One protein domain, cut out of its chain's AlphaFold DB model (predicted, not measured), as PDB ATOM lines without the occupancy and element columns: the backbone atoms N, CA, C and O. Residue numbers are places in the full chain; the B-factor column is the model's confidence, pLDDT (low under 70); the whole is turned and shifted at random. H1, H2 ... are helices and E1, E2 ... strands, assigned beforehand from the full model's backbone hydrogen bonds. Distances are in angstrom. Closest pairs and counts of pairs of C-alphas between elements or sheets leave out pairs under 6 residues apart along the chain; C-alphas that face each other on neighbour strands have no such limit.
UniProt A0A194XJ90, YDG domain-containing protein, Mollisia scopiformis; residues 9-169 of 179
ATOM      1  N   GLU A   9     111.707  -1.593  11.270       90.94
ATOM      2  CA  GLU A   9     111.095  -0.824  12.351       90.94
ATOM      3  C   GLU A   9     112.190  -0.198  13.203       90.94
ATOM      4  O   GLU A   9     113.209  -0.829  13.492       90.94
ATOM      5  N   GLU A  10     111.988   1.052  13.594       91.56
ATOM      6  CA  GLU A  10     112.939   1.821  14.378       91.56
ATOM      7  C   GLU A  10     112.255   2.358  15.637       91.56
ATOM      8  O   GLU A  10     111.247   3.061  15.558       91.56
ATOM      9  N   ILE A  11     112.825   2.038  16.795       92.31
ATOM     10  CA  ILE A  11     112.358   2.486  18.111       92.31
ATOM     11  C   ILE A  11     113.454   3.278  18.823       92.31
ATOM     12  O   ILE A  11     114.632   3.210  18.458       92.31
ATOM     13  N   ASP A  12     113.071   4.023  19.858       89.69
ATOM     14  CA  ASP A  12     114.032   4.733  20.698       89.69
ATOM     15  C   ASP A  12     114.999   3.739  21.361       89.69
ATOM     16  O   ASP A  12     114.606   2.665  21.824       89.69
ATOM     17  N   GLY A  13     116.290   4.077  21.337       87.12
ATOM     18  CA  GLY A  13     117.328   3.271  21.966       87.12
ATOM     19  C   GLY A  13     117.315   3.391  23.495       87.12
ATOM     20  O   GLY A  13     116.556   4.179  24.059       87.12
ATOM     21  N   PRO A  14     118.181   2.629  24.184       84.88
ATOM     22  CA  PRO A  14     118.258   2.649  25.646       84.88
ATOM     23  C   PRO A  14     118.751   3.992  26.207       84.88
ATOM     24  O   PRO A  14     118.399   4.353  27.328       84.88
ATOM     25  N   GLU A  15     119.547   4.734  25.436       87.50
ATOM     26  CA  GLU A  15     120.120   6.023  25.830       87.50
ATOM     27  C   GLU A  15     119.685   7.156  24.892       87.50
ATOM     28  O   GLU A  15     119.229   6.941  23.764       87.50
ATOM     29  N   LEU A  16     119.876   8.397  25.351       81.62
ATOM     30  CA  LEU A  16     119.653   9.584  24.531       81.62
ATOM     31  C   LEU A  16     120.513   9.521  23.257       81.62
ATOM     32  O   LEU A  16     121.672   9.114  23.296       81.62
ATOM     33  N   ASN A  17     119.955   9.956  22.125       85.25
ATOM     34  CA  ASN A  17     120.606   9.931  20.806       85.25
ATOM     35  C   ASN A  17     120.961   8.529  20.278       85.25
ATOM     36  O   ASN A  17     121.661   8.423  19.264       85.25
ATOM     37  N   MET A  18     120.456   7.471  20.916       92.06
ATOM     38  CA  MET A  18     120.490   6.125  20.367       92.06
ATOM     39  C   MET A  18     119.158   5.766  19.727       92.06
ATOM     40  O   MET A  18     118.084   6.180  20.164       92.06
ATOM     41  N   THR A  19     119.226   4.967  18.673       93.25
ATOM     42  CA  THR A  19     118.041   4.458  17.998       93.25
ATOM     43  C   THR A  19     118.247   2.997  17.652       93.25
ATOM     44  O   THR A  19     119.309   2.615  17.162       93.25
ATOM     45  N   GLN A  20     117.254   2.166  17.945       94.25
ATOM     46  CA  GLN A  20     117.308   0.746  17.651       94.25
ATOM     47  C   GLN A  20     116.541   0.479  16.362       94.25
ATOM     48  O   GLN A  20     115.327   0.650  16.312       94.25
ATOM     49  N   TYR A  21     117.247   0.012  15.339       93.44
ATOM     50  CA  TYR A  21     116.649  -0.453  14.096       93.44
ATOM     51  C   TYR A  21     116.578  -1.977  14.095       93.44
ATOM     52  O   TYR A  21     117.550  -2.660  14.426       93.44
ATOM     53  N   SER A  22     115.428  -2.516  13.709       92.75
ATOM     54  CA  SER A  22     115.215  -3.948  13.575       92.75
ATOM     55  C   SER A  22     114.573  -4.284  12.240       92.75
ATOM     56  O   SER A  22     113.703  -3.572  11.745       92.75
ATOM     57  N   VAL A  23     115.015  -5.385  11.647       91.94
ATOM     58  CA  VAL A  23     114.467  -5.886  10.388       91.94
ATOM     59  C   VAL A  23     114.498  -7.404  10.396       91.94
ATOM     60  O   VAL A  23     115.364  -8.022  11.021       91.94
ATOM     61  N   VAL A  24     113.514  -8.001   9.734       90.12
ATOM     62  CA  VAL A  24     113.458  -9.439   9.488       90.12
ATOM     63  C   VAL A  24     113.758  -9.654   8.013       90.12
ATOM     64  O   VAL A  24     113.043  -9.130   7.165       90.12
ATOM     65  N   GLU A  25     114.820 -10.398   7.728       88.56
ATOM     66  CA  GLU A  25     115.276 -10.724   6.376       88.56
ATOM     67  C   GLU A  25     115.263 -12.241   6.184       88.56
ATOM     68  O   GLU A  25     115.460 -13.016   7.126       88.56
ATOM     69  N   THR A  26     115.035 -12.677   4.952       87.31
ATOM     70  CA  THR A  26     115.220 -14.081   4.569       87.31
ATOM     71  C   THR A  26     116.706 -14.406   4.365       87.31
ATOM     72  O   THR A  26     117.573 -13.531   4.414       87.31
ATOM     73  N   LYS A  27     117.036 -15.684   4.133       80.19
ATOM     74  CA  LYS A  27     118.417 -16.114   3.850       80.19
ATOM     75  C   LYS A  27     118.999 -15.485   2.573       80.19
ATOM     76  O   LYS A  27     120.209 -15.322   2.481       80.19
ATOM     77  N   GLU A  28     118.158 -15.139   1.606       81.94
ATOM     78  CA  GLU A  28     118.581 -14.543   0.332       81.94
ATOM     79  C   GLU A  28     118.890 -13.044   0.469       81.94
ATOM     80  O   GLU A  28     119.734 -12.511  -0.245       81.94
ATOM     81  N   GLU A  29     118.243 -12.374   1.422       81.00
ATOM     82  CA  GLU A  29     118.256 -10.918   1.566       81.00
ATOM     83  C   GLU A  29     119.300 -10.384   2.552       81.00
ATOM     84  O   GLU A  29     119.301  -9.173   2.727       81.00
ATOM     85  N   GLN A  30     120.129 -11.237   3.190       77.75
ATOM     86  CA  GLN A  30     121.016 -10.991   4.360       77.75
ATOM     87  C   GLN A  30     121.998  -9.796   4.257       77.75
ATOM     88  O   GLN A  30     123.198  -9.906   4.505       77.75
ATOM     89  N   GLU A  31     121.517  -8.613   3.934       81.50
ATOM     90  CA  GLU A  31     122.304  -7.421   3.684       81.50
ATOM     91  C   GLU A  31     122.676  -6.727   4.984       81.50
ATOM     92  O   GLU A  31     123.753  -6.140   5.084       81.50
ATOM     93  N   MET A  32     121.846  -6.850   6.025       84.38
ATOM     94  CA  MET A  32     122.217  -6.346   7.348       84.38
ATOM     95  C   MET A  32     123.460  -7.037   7.909       84.38
ATOM     96  O   MET A  32     124.147  -6.462   8.756       84.38
ATOM     97  N   HIS A  33     123.804  -8.223   7.403       83.25
ATOM     98  CA  HIS A  33     125.051  -8.899   7.737       83.25
ATOM     99  C   HIS A  33     126.287  -8.054   7.380       83.25
ATOM    100  O   HIS A  33     127.267  -8.068   8.123       83.25
ATOM    101  N   TYR A  34     126.237  -7.237   6.318       83.94
ATOM    102  CA  TYR A  34     127.350  -6.357   5.931       83.94
ATOM    103  C   TYR A  34     127.636  -5.249   6.945       83.94
ATOM    104  O   TYR A  34     128.738  -4.695   6.961       83.94
ATOM    105  N   LEU A  35     126.670  -4.915   7.803       82.75
ATOM    106  CA  LEU A  35     126.884  -3.936   8.863       82.75
ATOM    107  C   LEU A  35     127.706  -4.529  10.019       82.75
ATOM    108  O   LEU A  35     128.466  -3.808  10.657       82.75
ATOM    109  N   MET A  36     127.638  -5.848  10.231       80.75
ATOM    110  CA  MET A  36     128.296  -6.545  11.340       80.75
ATOM    111  C   MET A  36     129.813  -6.276  11.448       80.75
ATOM    112  O   MET A  36     130.256  -5.915  12.541       80.75
ATOM    113  N   PRO A  37     130.628  -6.394  10.377       85.56
ATOM    114  CA  PRO A  37     132.064  -6.116  10.460       85.56
ATOM    115  C   PRO A  37     132.401  -4.620  10.396       85.56
ATOM    116  O   PRO A  37     133.570  -4.246  10.521       85.56
ATOM    117  N   ARG A  38     131.420  -3.749  10.144       82.62
ATOM    118  CA  ARG A  38     131.692  -2.354   9.827       82.62
ATOM    119  C   ARG A  38     132.133  -1.590  11.067       82.62
ATOM    120  O   ARG A  38     131.419  -1.504  12.061       82.62
ATOM    121  N   ARG A  39     133.304  -0.966  10.961       83.00
ATOM    122  CA  ARG A  39     133.839  -0.053  11.970       83.00
ATOM    123  C   ARG A  39     133.824   1.375  11.443       83.00
ATOM    124  O   ARG A  39     134.094   1.610  10.267       83.00
ATOM    125  N   GLY A  40     133.531   2.314  12.331       87.75
ATOM    126  CA  GLY A  40     133.560   3.740  12.037       87.75
ATOM    127  C   GLY A  40     132.212   4.345  11.631       87.75
ATOM    128  O   GLY A  40     131.195   3.649  11.529       87.75
ATOM    129  N   PRO A  41     132.204   5.670  11.431       92.44
ATOM    130  CA  PRO A  41     130.985   6.441  11.280       92.44
ATOM    131  C   PRO A  41     130.378   6.313   9.883       92.44
ATOM    132  O   PRO A  41     131.063   6.097   8.881       92.44
ATOM    133  N   PHE A  42     129.067   6.508   9.801       91.25
ATOM    134  CA  PHE A  42     128.325   6.417   8.560       91.25
ATOM    135  C   PHE A  42     127.135   7.345   8.458       91.25
ATOM    136  O   PHE A  42     126.535   7.754   9.442       91.25
ATOM    137  N   ARG A  43     126.796   7.670   7.213       92.56
ATOM    138  CA  ARG A  43     125.687   8.555   6.879       92.56
ATOM    139  C   ARG A  43     124.375   7.789   6.975       92.56
ATOM    140  O   ARG A  43     124.226   6.767   6.310       92.56
ATOM    141  N   LEU A  44     123.439   8.305   7.766       91.25
ATOM    142  CA  LEU A  44     122.098   7.744   7.881       91.25
ATOM    143  C   LEU A  44     121.103   8.567   7.058       91.25
ATOM    144  O   LEU A  44     120.982   9.783   7.234       91.25
ATOM    145  N   LEU A  45     120.389   7.883   6.166       90.62
ATOM    146  CA  LEU A  45     119.255   8.420   5.422       90.62
ATOM    147  C   LEU A  45     117.980   7.743   5.925       90.62
ATOM    148  O   LEU A  45     117.882   6.517   5.877       90.62
ATOM    149  N   ARG A  46     117.000   8.526   6.376       89.19
ATOM    150  CA  ARG A  46     115.676   8.020   6.762       89.19
ATOM    151  C   ARG A  46     114.671   8.309   5.656       89.19
ATOM    152  O   ARG A  46     114.605   9.429   5.153       89.19
ATOM    153  N   GLY A  47     113.905   7.295   5.265       87.56
ATOM    154  CA  GLY A  47     112.840   7.415   4.267       87.56
ATOM    155  C   GLY A  47     111.470   7.607   4.913       87.56
ATOM    156  O   GLY A  47     111.228   7.117   6.012       87.56
ATOM    157  N   TYR A  48     110.556   8.275   4.213       84.88
ATOM    158  CA  TYR A  48     109.216   8.581   4.730       84.88
ATOM    159  C   TYR A  48     108.369   7.343   5.057       84.88
ATOM    160  O   TYR A  48     107.509   7.397   5.930       84.88
ATOM    161  N   LYS A  49     108.630   6.209   4.398       85.00
ATOM    162  CA  LYS A  49     107.937   4.935   4.651       85.00
ATOM    163  C   LYS A  49     108.457   4.152   5.851       85.00
ATOM    164  O   LYS A  49     107.886   3.124   6.195       85.00
ATOM    165  N   LEU A  50     109.566   4.584   6.446       88.88
ATOM    166  CA  LEU A  50     110.138   3.886   7.586       88.88
ATOM    167  C   LEU A  50     109.152   3.947   8.765       88.88
ATOM    168  O   LEU A  50     108.647   5.026   9.092       88.88
ATOM    169  N   LYS A  51     108.900   2.803   9.415       91.06
ATOM    170  CA  LYS A  51     108.165   2.737  10.688       91.06
ATOM    171  C   LYS A  51     109.085   3.247  11.799       91.06
ATOM    172  O   LYS A  51     109.774   2.480  12.458       91.06
ATOM    173  N   SER A  52     109.183   4.570  11.890       89.75
ATOM    174  CA  SER A  52     110.074   5.302  12.789       89.75
ATOM    175  C   SER A  52     109.423   6.608  13.206       89.75
ATOM    176  O   SER A  52     108.850   7.315  12.372       89.75
ATOM    177  N   ARG A  53     109.597   6.987  14.473       87.88
ATOM    178  CA  ARG A  53     109.213   8.314  14.977       87.88
ATOM    179  C   ARG A  53     109.995   9.444  14.302       87.88
ATOM    180  O   ARG A  53     109.514  10.570  14.214       87.88
ATOM    181  N   TYR A  54     111.195   9.138  13.813       88.12
ATOM    182  CA  TYR A  54     112.083  10.092  13.156       88.12
ATOM    183  C   TYR A  54     111.920  10.104  11.634       88.12
ATOM    184  O   TYR A  54     112.641  10.842  10.962       88.12
ATOM    185  N   ALA A  55     111.009   9.308  11.067       88.56
ATOM    186  CA  ALA A  55     110.782   9.294   9.627       88.56
ATOM    187  C   ALA A  55     110.354  10.687   9.125       88.56
ATOM    188  O   ALA A  55     109.515  11.337   9.753       88.56
ATOM    189  N   PRO A  56     110.902  11.174   7.997       86.38
ATOM    190  CA  PRO A  56     110.440  12.423   7.408       86.38
ATOM    191  C   PRO A  56     108.998  12.291   6.905       86.38
ATOM    192  O   PRO A  56     108.529  11.199   6.589       86.38
ATOM    193  N   VAL A  57     108.313  13.428   6.772       80.12
ATOM    194  CA  VAL A  57     106.949  13.487   6.215       80.12
ATOM    195  C   VAL A  57     106.928  13.059   4.741       80.12
ATOM    196  O   VAL A  57     105.970  12.447   4.283       80.12
ATOM    197  N   ALA A  58     108.001  13.350   4.003       81.06
ATOM    198  CA  ALA A  58     108.112  13.090   2.574       81.06
ATOM    199  C   ALA A  58     109.553  12.753   2.165       81.06
ATOM    200  O   ALA A  58     110.516  13.258   2.750       81.06
ATOM    201  N   GLY A  59     109.690  11.913   1.133       82.19
ATOM    202  CA  GLY A  59     110.972  11.583   0.512       82.19
ATOM    203  C   GLY A  59     111.988  10.945   1.466       82.19
ATOM    204  O   GLY A  59     111.657  10.057   2.255       82.19
ATOM    205  N   TYR A  60     113.241  11.388   1.362       83.81
ATOM    206  CA  TYR A  60     114.348  10.965   2.218       83.81
ATOM    207  C   TYR A  60     114.980  12.176   2.908       83.81
ATOM    208  O   TYR A  60     115.105  13.255   2.317       83.81
ATOM    209  N   ARG A  61     115.416  11.994   4.157       86.88
ATOM    210  CA  ARG A  61     116.155  13.002   4.923       86.88
ATOM    211  C   ARG A  61     117.488  12.443   5.392       86.88
ATOM    212  O   ARG A  61     117.583  11.293   5.813       86.88
ATOM    213  N   TYR A  62     118.514  13.279   5.287       88.75
ATOM    214  CA  TYR A  62     119.813  13.022   5.882       88.75
ATOM    215  C   TYR A  62     119.825  13.481   7.334       88.75
ATOM    216  O   TYR A  62     119.625  14.665   7.607       88.75
ATOM    217  N   ASP A  63     120.086  12.541   8.242       89.12
ATOM    218  CA  ASP A  63     119.962  12.777   9.686       89.12
ATOM    219  C   ASP A  63     121.322  12.934  10.387       89.12
ATOM    220  O   ASP A  63     121.397  13.336  11.556       89.12
ATOM    221  N   GLY A  64     122.406  12.680   9.651       92.00
ATOM    222  CA  GLY A  64     123.776  12.899  10.099       92.00
ATOM    223  C   GLY A  64     124.649  11.651  10.045       92.00
ATOM    224  O   GLY A  64     124.380  10.686   9.323       92.00
ATOM    225  N   LEU A  65     125.738  11.714  10.803       94.31
ATOM    226  CA  LEU A  65     126.698  10.649  11.037       94.31
ATOM    227  C   LEU A  65     126.320   9.849  12.286       94.31
ATOM    228  O   LEU A  65     126.040  10.418  13.344       94.31
ATOM    229  N   TYR A  66     126.334   8.533  12.134       93.75
ATOM    230  CA  TYR A  66     126.028   7.543  13.154       93.75
ATOM    231  C   TYR A  66     127.147   6.514  13.234       93.75
ATOM    232  O   TYR A  66     127.842   6.267  12.252       93.75
ATOM    233  N   GLU A  67     127.290   5.886  14.387       93.06
ATOM    234  CA  GLU A  67     128.126   4.711  14.584       93.06
ATOM    235  C   GLU A  67     127.276   3.527  15.047       93.06
ATOM    236  O   GLU A  67     126.226   3.688  15.679       93.06
ATOM    237  N   GLN A  68     127.728   2.320  14.714       92.25
ATOM    238  CA  GLN A  68     127.137   1.103  15.250       92.25
ATOM    239  C   GLN A  68     127.608   0.934  16.692       92.25
ATOM    240  O   GLN A  68     128.788   0.683  16.929       92.25
ATOM    241  N   HIS A  69     126.679   1.032  17.638       91.69
ATOM    242  CA  HIS A  69     126.963   0.805  19.049       91.69
ATOM    243  C   HIS A  69     126.852  -0.679  19.408       91.69
ATOM    244  O   HIS A  69     127.737  -1.244  20.041       91.69
ATOM    245  N   GLN A  70     125.781  -1.333  18.951       91.25
ATOM    246  CA  GLN A  70     125.552  -2.756  19.178       91.25
ATOM    247  C   GLN A  70     124.899  -3.394  17.957       91.25
ATOM    248  O   GLN A  70     124.113  -2.759  17.257       91.25
ATOM    249  N   PHE A  71     125.203  -4.668  17.726       91.56
ATOM    250  CA  PHE A  71     124.582  -5.489  16.697       91.56
ATOM    251  C   PHE A  71     124.134  -6.820  17.297       91.56
ATOM    252  O   PHE A  71     124.857  -7.434  18.080       91.56
ATOM    253  N   GLY A  72     122.937  -7.260  16.929       90.31
ATOM    254  CA  GLY A  72     122.320  -8.501  17.366       90.31
ATOM    255  C   GLY A  72     121.701  -9.241  16.188       90.31
ATOM    256  O   GLY A  72     121.077  -8.641  15.313       90.31
ATOM    257  N   LEU A  73     121.859 -10.562  16.196       91.56
ATOM    258  CA  LEU A  73     121.282 -11.477  15.221       91.56
ATOM    259  C   LEU A  73     120.510 -12.561  15.969       91.56
ATOM    260  O   LEU A  73     121.058 -13.221  16.849       91.56
ATOM    261  N   LYS A  74     119.240 -12.747  15.613       91.19
ATOM    262  CA  LYS A  74     118.418 -13.866  16.074       91.19
ATOM    263  C   LYS A  74     117.921 -14.645  14.869       91.19
ATOM    264  O   LYS A  74     117.259 -14.080  14.002       91.19
ATOM    265  N   THR A  75     118.218 -15.934  14.831       89.06
ATOM    266  CA  THR A  75     117.756 -16.828  13.767       89.06
ATOM    267  C   THR A  75     116.462 -17.505  14.200       89.06
ATOM    268  O   THR A  75     116.393 -18.056  15.296       89.06
ATOM    269  N   ASP A  76     115.447 -17.472  13.342       86.25
ATOM    270  CA  ASP A  76     114.227 -18.265  13.478       86.25
ATOM    271  C   ASP A  76     114.334 -19.469  12.535       86.25
ATOM    272  O   ASP A  76     114.195 -19.336  11.316       86.25
ATOM    273  N   SER A  77     114.629 -20.644  13.096       80.38
ATOM    274  CA  SER A  77     114.818 -21.885  12.336       80.38
ATOM    275  C   SER A  77     113.525 -22.416  11.716       80.38
ATOM    276  O   SER A  77     113.590 -23.118  10.712       80.38
ATOM    277  N   ILE A  78     112.360 -22.062  12.269       81.44
ATOM    278  CA  ILE A  78     111.055 -22.534  11.786       81.44
ATOM    279  C   ILE A  78     110.661 -21.767  10.524       81.44
ATOM    280  O   ILE A  78     110.183 -22.356   9.557       81.44
ATOM    281  N   LYS A  79     110.874 -20.448  10.525       79.62
ATOM    282  CA  LYS A  79     110.537 -19.572   9.391       79.62
ATOM    283  C   LYS A  79     111.696 -19.359   8.419       79.62
ATOM    284  O   LYS A  79     111.500 -18.731   7.386       79.62
ATOM    285  N   ASN A  80     112.884 -19.876   8.745       84.81
ATOM    286  CA  ASN A  80     114.128 -19.666   8.001       84.81
ATOM    287  C   ASN A  80     114.431 -18.168   7.768       84.81
ATOM    288  O   ASN A  80     114.891 -17.758   6.699       84.81
ATOM    289  N   CYS A  81     114.149 -17.351   8.786       86.62
ATOM    290  CA  CYS A  81     114.327 -15.903   8.759       86.62
ATOM    291  C   CYS A  81     115.358 -15.459   9.797       86.62
ATOM    292  O   CYS A  81     115.510 -16.056  10.864       86.62
ATOM    293  N   TYR A  82     116.023 -14.349   9.507       89.00
ATOM    294  CA  TYR A  82     116.991 -13.702  10.374       89.00
ATOM    295  C   TYR A  82     116.423 -12.372  10.846       89.00
ATOM    296  O   TYR A  82     116.090 -11.499  10.049       89.00
ATOM    297  N   ARG A  83     116.318 -12.206  12.161       90.94
ATOM    298  CA  ARG A  83     116.011 -10.921  12.774       90.94
ATOM    299  C   ARG A  83     117.315 -10.234  13.142       90.94
ATOM    300  O   ARG A  83     118.016 -10.670  14.056       90.94
ATOM    301  N   TYR A  84     117.591  -9.133  12.462       91.88
ATOM    302  CA  TYR A  84     118.699  -8.246  12.771       91.88
ATOM    303  C   TYR A  84     118.222  -7.125  13.683       91.88
ATOM    304  O   TYR A  84     117.110  -6.611  13.550       91.88
ATOM    305  N   THR A  85     119.055  -6.750  14.642       92.75
ATOM    306  CA  THR A  85     118.828  -5.599  15.515       92.75
ATOM    307  C   THR A  85     120.130  -4.835  15.636       92.75
ATOM    308  O   THR A  85     121.154  -5.410  15.988       92.75
ATOM    309  N   VAL A  86     120.104  -3.544  15.338       92.81
ATOM    310  CA  VAL A  86     121.267  -2.669  15.449       92.81
ATOM    311  C   VAL A  86     120.911  -1.466  16.306       92.81
ATOM    312  O   VAL A  86     119.877  -0.834  16.101       92.81
ATOM    313  N   ILE A  87     121.774  -1.152  17.267       93.88
ATOM    314  CA  ILE A  87     121.709   0.094  18.024       93.88
ATOM    315  C   ILE A  87     122.650   1.080  17.348       93.88
ATOM    316  O   ILE A  87     123.863   0.868  17.270       93.88
ATOM    317  N   LEU A  88     122.061   2.150  16.839       93.38
ATOM    318  CA  LEU A  88     122.730   3.244  16.165       93.38
ATOM    319  C   LEU A  88     122.905   4.380  17.161       93.38
ATOM    320  O   LEU A  88     121.918   4.859  17.714       93.38
ATOM    321  N   LYS A  89     124.137   4.842  17.359       93.44
ATOM    322  CA  LYS A  89     124.414   6.037  18.156       93.44
ATOM    323  C   LYS A  89     124.742   7.190  17.223       93.44
ATOM    324  O   LYS A  89     125.596   7.065  16.347       93.44
ATOM    325  N   ARG A  90     124.047   8.313  17.382       93.69
ATOM    326  CA  ARG A  90     124.368   9.531  16.634       93.69
ATOM    327  C   ARG A  90     125.641  10.152  17.199       93.69
ATOM    328  O   ARG A  90     125.756  10.285  18.412       93.69
ATOM    329  N   LEU A  91     126.570  10.545  16.330       92.94
ATOM    330  CA  LEU A  91     127.796  11.207  16.772       92.94
ATOM    331  C   LEU A  91     127.514  12.613  17.297       92.94
ATOM    332  O   LEU A  91     126.655  13.327  16.762       92.94
ATOM    333  N   ASP A  92     128.318  13.006  18.279       87.56
ATOM    334  CA  ASP A  92     128.366  14.361  18.811       87.56
ATOM    335  C   ASP A  92     128.851  15.359  17.736       87.56
ATOM    336  O   ASP A  92     129.341  14.969  16.674       87.56
ATOM    337  N   TYR A  93     128.699  16.663  17.993       86.94
ATOM    338  CA  TYR A  93     129.097  17.760  17.083       86.94
ATOM    339  C   TYR A  93     128.247  17.926  15.813       86.94
ATOM    340  O   TYR A  93     128.697  18.468  14.804       86.94
ATOM    341  N   GLN A  94     126.984  17.507  15.866       90.88
ATOM    342  CA  GLN A  94     126.005  17.727  14.800       90.88
ATOM    343  C   GLN A  94     124.791  18.493  15.340       90.88
ATOM    344  O   GLN A  94     124.489  18.374  16.530       90.88
ATOM    345  N   PRO A  95     124.039  19.228  14.493       87.69
ATOM    346  CA  PRO A  95     122.813  19.902  14.920       87.69
ATOM    347  C   PRO A  95     121.876  18.930  15.646       87.69
ATOM    348  O   PRO A  95     121.766  17.790  15.186       87.69
ATOM    349  N   PRO A  96     121.202  19.317  16.742       87.19
ATOM    350  CA  PRO A  96     120.301  18.424  17.465       87.19
ATOM    351  C   PRO A  96     119.254  17.793  16.541       87.19
ATOM    352  O   PRO A  96     118.747  18.441  15.624       87.19
ATOM    353  N   LEU A  97     118.901  16.528  16.794       84.88
ATOM    354  CA  LEU A  97     117.931  15.810  15.960       84.88
ATOM    355  C   LEU A  97     116.573  16.531  15.924       84.88
ATOM    356  O   LEU A  97     115.958  16.610  14.867       84.88
ATOM    357  N   ALA A  98     116.157  17.150  17.035       84.69
ATOM    358  CA  ALA A  98     114.937  17.958  17.116       84.69
ATOM    359  C   ALA A  98     114.885  19.080  16.060       84.69
ATOM    360  O   ALA A  98     113.852  19.295  15.430       84.69
ATOM    361  N   THR A  99     116.013  19.745  15.794       84.69
ATOM    362  CA  THR A  99     116.107  20.791  14.766       84.69
ATOM    363  C   THR A  99     115.851  20.232  13.362       84.69
ATOM    364  O   THR A  99     115.191  20.874  12.543       84.69
ATOM    365  N   LEU A 100     116.336  19.016  13.091       81.06
ATOM    366  CA  LEU A 100     116.127  18.318  11.818       81.06
ATOM    367  C   LEU A 100     114.685  17.821  11.645       81.06
ATOM    368  O   LEU A 100     114.196  17.741  10.517       81.06
ATOM    369  N   LEU A 101     114.000  17.491  12.742       81.81
ATOM    370  CA  LEU A 101     112.600  17.063  12.711       81.81
ATOM    371  C   LEU A 101     111.653  18.218  12.373       81.81
ATOM    372  O   LEU A 101     110.700  18.013  11.629       81.81
ATOM    373  N   ASN A 102     111.953  19.425  12.854       75.62
ATOM    374  CA  ASN A 102     111.092  20.597  12.675       75.62
ATOM    375  C   ASN A 102     111.156  21.225  11.274       75.62
ATOM    376  O   ASN A 102     110.298  22.035  10.937       75.62
ATOM    377  N   THR A 103     112.161  20.888  10.462       61.44
ATOM    378  CA  THR A 103     112.439  21.607   9.212       61.44
ATOM    379  C   THR A 103     112.241  20.696   7.998       61.44
ATOM    380  O   THR A 103     113.212  20.092   7.531       61.44
ATOM    381  N   PRO A 104     111.024  20.579   7.433       63.91
ATOM    382  CA  PRO A 104     110.891  20.072   6.076       63.91
ATOM    383  C   PRO A 104     111.505  21.113   5.132       63.91
ATOM    384  O   PRO A 104     111.062  22.260   5.094       63.91
ATOM    385  N   LYS A 105     112.550  20.760   4.377       65.00
ATOM    386  CA  LYS A 105     113.082  21.704   3.386       65.00
ATOM    387  C   LYS A 105     112.059  21.837   2.251       65.00
ATOM    388  O   LYS A 105     111.585  20.803   1.785       65.00
ATOM    389  N   PRO A 106     111.757  23.048   1.750       63.62
ATOM    390  CA  PRO A 106     110.787  23.238   0.664       63.62
ATOM    391  C   PRO A 106     111.049  22.328  -0.545       63.62
ATOM    392  O   PRO A 106     110.144  21.664  -1.040       63.62
ATOM    393  N   HIS A 107     112.322  22.152  -0.920       59.12
ATOM    394  CA  HIS A 107     112.706  21.249  -2.007       59.12
ATOM    395  C   HIS A 107     112.360  19.770  -1.739       59.12
ATOM    396  O   HIS A 107     112.192  19.014  -2.687       59.12
ATOM    397  N   GLN A 108     112.275  19.324  -0.478       61.00
ATOM    398  CA  GLN A 108     111.871  17.955  -0.132       61.00
ATOM    399  C   GLN A 108     110.367  17.747  -0.316       61.00
ATOM    400  O   GLN A 108     109.950  16.610  -0.503       61.00
ATOM    401  N   LEU A 109     109.565  18.815  -0.274       66.88
ATOM    402  CA  LEU A 109     108.116  18.764  -0.469       66.88
ATOM    403  C   LEU A 109     107.742  18.969  -1.942       66.88
ATOM    404  O   LEU A 109     107.004  18.157  -2.501       66.88
ATOM    405  N   ASP A 110     108.315  19.979  -2.599       67.81
ATOM    406  CA  ASP A 110     108.000  20.293  -3.998       67.81
ATOM    407  C   ASP A 110     108.455  19.176  -4.942       67.81
ATOM    408  O   ASP A 110     107.691  18.701  -5.784       67.81
ATOM    409  N   GLN A 111     109.680  18.671  -4.755       68.00
ATOM    410  CA  GLN A 111     110.182  17.547  -5.551       68.00
ATOM    411  C   GLN A 111     109.404  16.259  -5.264       68.00
ATOM    412  O   GLN A 111     109.296  15.403  -6.140       68.00
ATOM    413  N   TRP A 112     108.826  16.120  -4.067       74.25
ATOM    414  CA  TRP A 112     108.035  14.951  -3.701       74.25
ATOM    415  C   TRP A 112     106.680  14.919  -4.406       74.25
ATOM    416  O   TRP A 112     106.301  13.888  -4.962       74.25
ATOM    417  N   ALA A 113     105.973  16.049  -4.459       76.00
ATOM    418  CA  ALA A 113     104.720  16.149  -5.203       76.00
ATOM    419  C   ALA A 113     104.934  15.881  -6.703       76.00
ATOM    420  O   ALA A 113     104.194  15.102  -7.310       76.00
ATOM    421  N   VAL A 114     105.993  16.457  -7.284       75.06
ATOM    422  CA  VAL A 114     106.381  16.212  -8.683       75.06
ATOM    423  C   VAL A 114     106.744  14.742  -8.908       75.06
ATOM    424  O   VAL A 114     106.299  14.146  -9.890       75.06
ATOM    425  N   TYR A 115     107.487  14.123  -7.984       79.06
ATOM    426  CA  TYR A 115     107.819  12.699  -8.038       79.06
ATOM    427  C   TYR A 115     106.563  11.816  -8.051       79.06
ATOM    428  O   TYR A 115     106.441  10.936  -8.903       79.06
ATOM    429  N   LEU A 116     105.594  12.076  -7.170       81.62
ATOM    430  CA  LEU A 116     104.343  11.313  -7.124       81.62
ATOM    431  C   LEU A 116     103.537  11.443  -8.423       81.62
ATOM    432  O   LEU A 116     102.999  10.452  -8.922       81.62
ATOM    433  N   GLN A 117     103.478  12.647  -8.998       83.94
ATOM    434  CA  GLN A 117     102.828  12.876 -10.291       83.94
ATOM    435  C   GLN A 117     103.539  12.138 -11.428       83.94
ATOM    436  O   GLN A 117     102.878  11.571 -12.302       83.94
ATOM    437  N   TRP A 118     104.874  12.125 -11.421       81.88
ATOM    438  CA  TRP A 118     105.672  11.410 -12.411       81.88
ATOM    439  C   TRP A 118     105.463   9.893 -12.326       81.88
ATOM    440  O   TRP A 118     105.130   9.283 -13.339       81.88
ATOM    441  N   ILE A 119     105.536   9.300 -11.127       80.88
ATOM    442  CA  ILE A 119     105.259   7.869 -10.905       80.88
ATOM    443  C   ILE A 119     103.862   7.502 -11.404       80.88
ATOM    444  O   ILE A 119     103.693   6.535 -12.147       80.88
ATOM    445  N   ALA A 120     102.854   8.303 -11.047       82.50
ATOM    446  CA  ALA A 120     101.485   8.074 -11.491       82.50
ATOM    447  C   ALA A 120     101.354   8.138 -13.019       82.50
ATOM    448  O   ALA A 120     100.594   7.368 -13.606       82.50
ATOM    449  N   ARG A 121     102.085   9.046 -13.675       84.12
ATOM    450  CA  ARG A 121     102.103   9.167 -15.135       84.12
ATOM    451  C   ARG A 121     102.770   7.960 -15.792       84.12
ATOM    452  O   ARG A 121     102.205   7.428 -16.740       84.12
ATOM    453  N   GLU A 122     103.922   7.520 -15.294       81.62
ATOM    454  CA  GLU A 122     104.637   6.360 -15.838       81.62
ATOM    455  C   GLU A 122     103.836   5.062 -15.682       81.62
ATOM    456  O   GLU A 122     103.649   4.334 -16.653       81.62
ATOM    457  N   MET A 123     103.228   4.822 -14.516       78.94
ATOM    458  CA  MET A 123     102.365   3.648 -14.319       78.94
ATOM    459  C   MET A 123     101.131   3.653 -15.234       78.94
ATOM    460  O   MET A 123     100.677   2.597 -15.673       78.94
ATOM    461  N   LYS A 124     100.590   4.838 -15.549       79.12
ATOM    462  CA  LYS A 124      99.499   4.980 -16.526       79.12
ATOM    463  C   LYS A 124      99.972   4.727 -17.961       79.12
ATOM    464  O   LYS A 124      99.215   4.140 -18.729       79.12
ATOM    465  N   LYS A 125     101.197   5.134 -18.322       79.81
ATOM    466  CA  LYS A 125     101.795   4.871 -19.645       79.81
ATOM    467  C   LYS A 125     102.068   3.387 -19.887       79.81
ATOM    468  O   LYS A 125     101.862   2.930 -21.003       79.81
ATOM    469  N   GLU A 126     102.452   2.630 -18.857       76.88
ATOM    470  CA  GLU A 126     102.574   1.161 -18.932       76.88
ATOM    471  C   GLU A 126     101.233   0.443 -19.208       76.88
ATOM    472  O   GLU A 126     101.197  -0.781 -19.334       76.88
ATOM    473  N   GLY A 127     100.113   1.173 -19.301       61.03
ATOM    474  CA  GLY A 127      98.831   0.657 -19.785       61.03
ATOM    475  C   GLY A 127      98.049  -0.181 -18.776       61.03
ATOM    476  O   GLY A 127      96.943  -0.623 -19.074       61.03
ATOM    477  N   SER A 128      98.562  -0.379 -17.559       71.88
ATOM    478  CA  SER A 128      97.876  -1.160 -16.531       71.88
ATOM    479  C   SER A 128      97.298  -0.256 -15.443       71.88
ATOM    480  O   SER A 128      97.910  -0.022 -14.400       71.88
ATOM    481  N   GLN A 129      96.068   0.224 -15.661       74.94
ATOM    482  CA  GLN A 129      95.286   0.913 -14.620       74.94
ATOM    483  C   GLN A 129      95.174   0.072 -13.340       74.94
ATOM    484  O   GLN A 129      95.196   0.618 -12.237       74.94
ATOM    485  N   ILE A 130      95.134  -1.255 -13.492       78.75
ATOM    486  CA  ILE A 130      95.115  -2.215 -12.389       78.75
ATOM    487  C   ILE A 130      96.395  -2.098 -11.551       78.75
ATOM    488  O   ILE A 130      96.291  -1.960 -10.338       78.75
ATOM    489  N   LYS A 131      97.590  -2.067 -12.165       77.06
ATOM    490  CA  LYS A 131      98.861  -1.887 -11.431       77.06
ATOM    491  C   LYS A 131      98.920  -0.565 -10.659       77.06
ATOM    492  O   LYS A 131      99.413  -0.534  -9.536       77.06
ATOM    493  N   TYR A 132      98.423   0.527 -11.242       80.69
ATOM    494  CA  TYR A 132      98.377   1.817 -10.546       80.69
ATOM    495  C   TYR A 132      97.425   1.781  -9.342       80.69
ATOM    496  O   TYR A 132      97.777   2.255  -8.261       80.69
ATOM    497  N   ALA A 133      96.237   1.190  -9.511       82.94
ATOM    498  CA  ALA A 133      95.257   1.045  -8.440       82.94
ATOM    499  C   ALA A 133      95.769   0.142  -7.306       82.94
ATOM    500  O   ALA A 133      95.642   0.503  -6.138       82.94
ATOM    501  N   THR A 134      96.405  -0.990  -7.628       85.12
ATOM    502  CA  THR A 134      96.992  -1.880  -6.615       85.12
ATOM    503  C   THR A 134      98.154  -1.219  -5.881       85.12
ATOM    504  O   THR A 134      98.229  -1.331  -4.660       85.12
ATOM    505  N   TRP A 135      99.018  -0.474  -6.579       81.62
ATOM    506  CA  TRP A 135     100.074   0.314  -5.939       81.62
ATOM    507  C   TRP A 135      99.501   1.373  -4.988       81.62
ATOM    508  O   TRP A 135      99.949   1.467  -3.849       81.62
ATOM    509  N   ARG A 136      98.480   2.129  -5.414       84.56
ATOM    510  CA  ARG A 136      97.800   3.127  -4.568       84.56
ATOM    511  C   ARG A 136      97.198   2.505  -3.313       84.56
ATOM    512  O   ARG A 136      97.405   3.030  -2.225       84.56
ATOM    513  N   LEU A 137      96.500   1.379  -3.458       86.25
ATOM    514  CA  LEU A 137      95.937   0.643  -2.325       86.25
ATOM    515  C   LEU A 137      97.033   0.164  -1.366       86.25
ATOM    516  O   LEU A 137      96.874   0.287  -0.155       86.25
ATOM    517  N   ALA A 138      98.154  -0.332  -1.898       84.38
ATOM    518  CA  ALA A 138      99.291  -0.765  -1.095       84.38
ATOM    519  C   ALA A 138      99.975   0.405  -0.361       84.38
ATOM    520  O   ALA A 138     100.332   0.255   0.804       84.38
ATOM    521  N   GLU A 139     100.135   1.572  -0.997       82.81
ATOM    522  CA  GLU A 139     100.620   2.796  -0.335       82.81
ATOM    523  C   GLU A 139      99.700   3.198   0.817       82.81
ATOM    524  O   GLU A 139     100.162   3.422   1.931       82.81
ATOM    525  N   GLU A 140      98.391   3.255   0.572       84.88
ATOM    526  CA  GLU A 140      97.412   3.643   1.588       84.88
ATOM    527  C   GLU A 140      97.374   2.650   2.754       84.88
ATOM    528  O   GLU A 140      97.279   3.067   3.908       84.88
ATOM    529  N   GLN A 141      97.496   1.348   2.481       85.94
ATOM    530  CA  GLN A 141      97.650   0.326   3.521       85.94
ATOM    531  C   GLN A 141      98.929   0.540   4.334       85.94
ATOM    532  O   GLN A 141      98.862   0.566   5.557       85.94
ATOM    533  N   GLN A 142     100.073   0.763   3.679       83.06
ATOM    534  CA  GLN A 142     101.345   1.017   4.363       83.06
ATOM    535  C   GLN A 142     101.290   2.262   5.253       83.06
ATOM    536  O   GLN A 142     101.836   2.245   6.356       83.06
ATOM    537  N   MET A 143     100.639   3.331   4.789       81.50
ATOM    538  CA  MET A 143     100.471   4.549   5.585       81.50
ATOM    539  C   MET A 143      99.568   4.305   6.790       81.50
ATOM    540  O   MET A 143      99.949   4.676   7.894       81.50
ATOM    541  N   ARG A 144      98.441   3.600   6.616       86.00
ATOM    542  CA  ARG A 144      97.570   3.224   7.742       86.00
ATOM    543  C   ARG A 144      98.303   2.380   8.777       86.00
ATOM    544  O   ARG A 144      98.287   2.733   9.948       86.00
ATOM    545  N   GLU A 145      99.011   1.336   8.350       85.88
ATOM    546  CA  GLU A 145      99.811   0.505   9.257       85.88
ATOM    547  C   GLU A 145     100.863   1.327  10.017       85.88
ATOM    548  O   GLU A 145     101.145   1.064  11.184       85.88
ATOM    549  N   LYS A 146     101.487   2.305   9.351       83.44
ATOM    550  CA  LYS A 146     102.465   3.198   9.979       83.44
ATOM    551  C   LYS A 146     101.798   4.123  10.998       83.44
ATOM    552  O   LYS A 146     102.352   4.310  12.079       83.44
ATOM    553  N   ASP A 147     100.652   4.703  10.666       85.50
ATOM    554  CA  ASP A 147      99.920   5.612  11.548       85.50
ATOM    555  C   ASP A 147      99.383   4.872  12.778       85.50
ATOM    556  O   ASP A 147      99.557   5.342  13.903       85.50
ATOM    557  N   GLU A 148      98.824   3.675  12.587       87.38
ATOM    558  CA  GLU A 148      98.418   2.771  13.667       87.38
ATOM    559  C   GLU A 148      99.603   2.432  14.577       87.38
ATOM    560  O   GLU A 148      99.511   2.582  15.797       87.38
ATOM    561  N   TRP A 149     100.749   2.076  13.989       88.19
ATOM    562  CA  TRP A 149     101.978   1.819  14.736       88.19
ATOM    563  C   TRP A 149     102.440   3.052  15.529       88.19
ATOM    564  O   TRP A 149     102.791   2.936  16.700       88.19
ATOM    565  N   LEU A 150     102.398   4.256  14.947       84.19
ATOM    566  CA  LEU A 150     102.757   5.495  15.649       84.19
ATOM    567  C   LEU A 150     101.821   5.770  16.832       84.19
ATOM    568  O   LEU A 150     102.285   6.183  17.898       84.19
ATOM    569  N   VAL A 151     100.516   5.542  16.665       87.00
ATOM    570  CA  VAL A 151      99.529   5.668  17.747       87.00
ATOM    571  C   VAL A 151      99.824   4.664  18.859       87.00
ATOM    572  O   VAL A 151      99.854   5.054  20.028       87.00
ATOM    573  N   GLU A 152     100.115   3.408  18.517       85.62
ATOM    574  CA  GLU A 152     100.471   2.362  19.477       85.62
ATOM    575  C   GLU A 152     101.745   2.717  20.261       85.62
ATOM    576  O   GLU A 152     101.751   2.662  21.491       85.62
ATOM    577  N   GLN A 153     102.799   3.181  19.583       81.31
ATOM    578  CA  GLN A 153     104.044   3.599  20.240       81.31
ATOM    579  C   GLN A 153     103.849   4.826  21.149       81.31
ATOM    580  O   GLN A 153     104.399   4.899  22.255       81.31
ATOM    581  N   ASN A 154     103.027   5.795  20.736       79.94
ATOM    582  CA  ASN A 154     102.686   6.953  21.566       79.94
ATOM    583  C   ASN A 154     101.843   6.555  22.794       79.94
ATOM    584  O   ASN A 154     102.049   7.079  23.894       79.94
ATOM    585  N   ALA A 155     100.925   5.598  22.643       78.88
ATOM    586  CA  ALA A 155     100.152   5.049  23.752       78.88
ATOM    587  C   ALA A 155     101.045   4.270  24.733       78.88
ATOM    588  O   ALA A 155     100.964   4.492  25.944       78.88
ATOM    589  N   ALA A 156     101.945   3.424  24.223       72.62
ATOM    590  CA  ALA A 156     102.891   2.644  25.017       72.62
ATOM    591  C   ALA A 156     103.852   3.539  25.816       72.62
ATOM    592  O   ALA A 156     104.023   3.345  27.022       72.62
ATOM    593  N   SER A 157     104.421   4.572  25.189       67.75
ATOM    594  CA  SER A 157     105.287   5.544  25.876       67.75
ATOM    595  C   SER A 157     104.537   6.346  26.948       67.75
ATOM    596  O   SER A 157     105.055   6.551  28.048       67.75
ATOM    597  N   THR A 158     103.280   6.728  26.693       66.31
ATOM    598  CA  THR A 158     102.421   7.391  27.691       66.31
ATOM    599  C   THR A 158     102.095   6.462  28.867       66.31
ATOM    600  O   THR A 158     102.118   6.892  30.025       66.31
ATOM    601  N   ALA A 159     101.813   5.185  28.600       64.38
ATOM    602  CA  ALA A 159     101.574   4.176  29.628       64.38
ATOM    603  C   ALA A 159     102.830   3.922  30.480       64.38
ATOM    604  O   ALA A 159     102.733   3.898  31.710       64.38
ATOM    605  N   ALA A 160     104.009   3.837  29.857       59.12
ATOM    606  CA  ALA A 160     105.291   3.716  30.549       59.12
ATOM    607  C   ALA A 160     105.578   4.934  31.448       59.12
ATOM    608  O   ALA A 160     105.931   4.771  32.617       59.12
ATOM    609  N   ALA A 161     105.329   6.157  30.963       58.03
ATOM    610  CA  ALA A 161     105.475   7.381  31.756       58.03
ATOM    611  C   ALA A 161     104.500   7.439  32.952       58.03
ATOM    612  O   ALA A 161     104.860   7.901  34.039       58.03
ATOM    613  N   ARG A 162     103.267   6.938  32.785       51.91
ATOM    614  CA  ARG A 162     102.284   6.805  33.877       51.91
ATOM    615  C   ARG A 162     102.700   5.754  34.907       51.91
ATOM    616  O   ARG A 162     102.521   5.990  36.099       51.91
ATOM    617  N   GLY A 163     103.270   4.631  34.468       50.16
ATOM    618  CA  GLY A 163     103.843   3.610  35.349       50.16
ATOM    619  C   GLY A 163     105.009   4.153  36.176       50.16
ATOM    620  O   GLY A 163     105.039   3.961  37.388       50.16
ATOM    621  N   PHE A 164     105.904   4.925  35.554       38.91
ATOM    622  CA  PHE A 164     107.046   5.543  36.234       38.91
ATOM    623  C   PHE A 164     106.620   6.569  37.299       38.91
ATOM    624  O   PHE A 164     107.187   6.596  38.388       38.91
ATOM    625  N   ARG A 165     105.567   7.367  37.045       45.59
ATOM    626  CA  ARG A 165     105.025   8.317  38.038       45.59
ATOM    627  C   ARG A 165     104.537   7.650  39.328       45.59
ATOM    628  O   ARG A 165     104.653   8.280  40.373       45.59
ATOM    629  N   LYS A 166     104.052   6.402  39.287       45.31
ATOM    630  CA  LYS A 166     103.601   5.682  40.495       45.31
ATOM    631  C   LYS A 166     104.748   5.364  41.463       45.31
ATOM    632  O   LYS A 166     104.545   5.428  42.666       45.31
ATOM    633  N   TYR A 167     105.954   5.099  40.953       44.66
ATOM    634  CA  TYR A 167     107.132   4.803  41.781       44.66
ATOM    635  C   TYR A 167     107.842   6.051  42.324       44.66
ATOM    636  O   TYR A 167     108.649   5.948  43.243       44.66
ATOM    637  N   VAL A 168     107.561   7.234  41.769       49.94
ATOM    638  CA  VAL A 168     108.105   8.513  42.266       49.94
ATOM    639  C   VAL A 168     107.277   9.053  43.439       49.94
ATOM    640  O   VAL A 168     107.810   9.775  44.278       49.94
ATOM    641  N   THR A 169     105.990   8.699  43.520       54.06
ATOM    642  CA  THR A 169     105.084   9.145  44.590       54.06
ATOM    643  C   THR A 169     105.144   8.301  45.860       54.06
ATOM    644  O   THR A 169     104.606   8.736  46.875       54.06
TER     645      THR A 169
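What this domain is: This is residues 9 to 169 of the 179 residues of the protein "YDG domain-containing protein" of Mollisia scopiformis (UniProt A0A194XJ90). A strongly twisted, curled sheet of five strands, rolled partway toward a barrel, has short H1 over one face; beyond it H3 and long H4 make a helical hairpin that reaches out and folds back past the sheet. Residues 155 to 169, of which 155 to 168 belong to H4, stick out. The 161 printed residues hold E1 E2 H1 E3 E4 E5 H2 H3 H4 in chain order; the antiparallel sheet runs E1 E2 E5 E4 E3, and the class is mixed. The whole is loose, radius of gyration of the C-alphas 18.9 A, spanning 61 by 41 by 35 A.

Where its parts are: E1, residues 9 to 12, begins at C-alpha 9 (111.095, -0.824, 12.351). E2 is 18 to 26, H1 31 to 35, E3 42 to 47, E4 60 to 76 (31.3 A), E5 81 to 90 (28.5 A), H2 97 to 102 and H3 106 to 125 (28.8 A). H4, 129 to 168, is 58.8 A long and ends at C-alpha 168 (108.105, 8.513, 42.266).

How they stand to each other: Hairpin E1 and E2 has N 11 and O 20 at 2.9 A; E2 and E5 have N 21 and O 86 at 2.9 A. E3, E4 and E5 form a meander, each strand the antiparallel neighbour of the one before, with N 42 and O 66 at 2.8 A and N 72 and O 85 at 2.7 A. E4 bends by 108 degrees at residue 64. Residues 9 to 10 of E1 pair, parallel, with 51 to 52. H1 is on the sheet over E5, height 8.5 A, closest C-alphas Met 32 and Tyr 84, 6.7 A. H2 only grazes the sheet with residues 97 to 101. H3 and H4 are not on it. H3 touches H4 with residues 120 to 124 alone, closest C-alphas Met 123 and Tyr 132, 5.8 A, opposite ways at a tilt of 38 degrees, only just steep. Every O i to N i+4 pair is within hydrogen-bond range in H2, 15 of 16 in H3, 34 of 36 in H4 and 0 of 1 in H1, where 2 of 2 O i to N i+3 pairs are.

The domain as a whole: The C-alphas farthest apart, Gly 127 and Thr 169, are 65.2 A apart. The printed part has no cut; the link E3 to E4 is long. Mean pLDDT of the printed part is 81.8, under 70 at 103 to 111, 127 and 157 to 169.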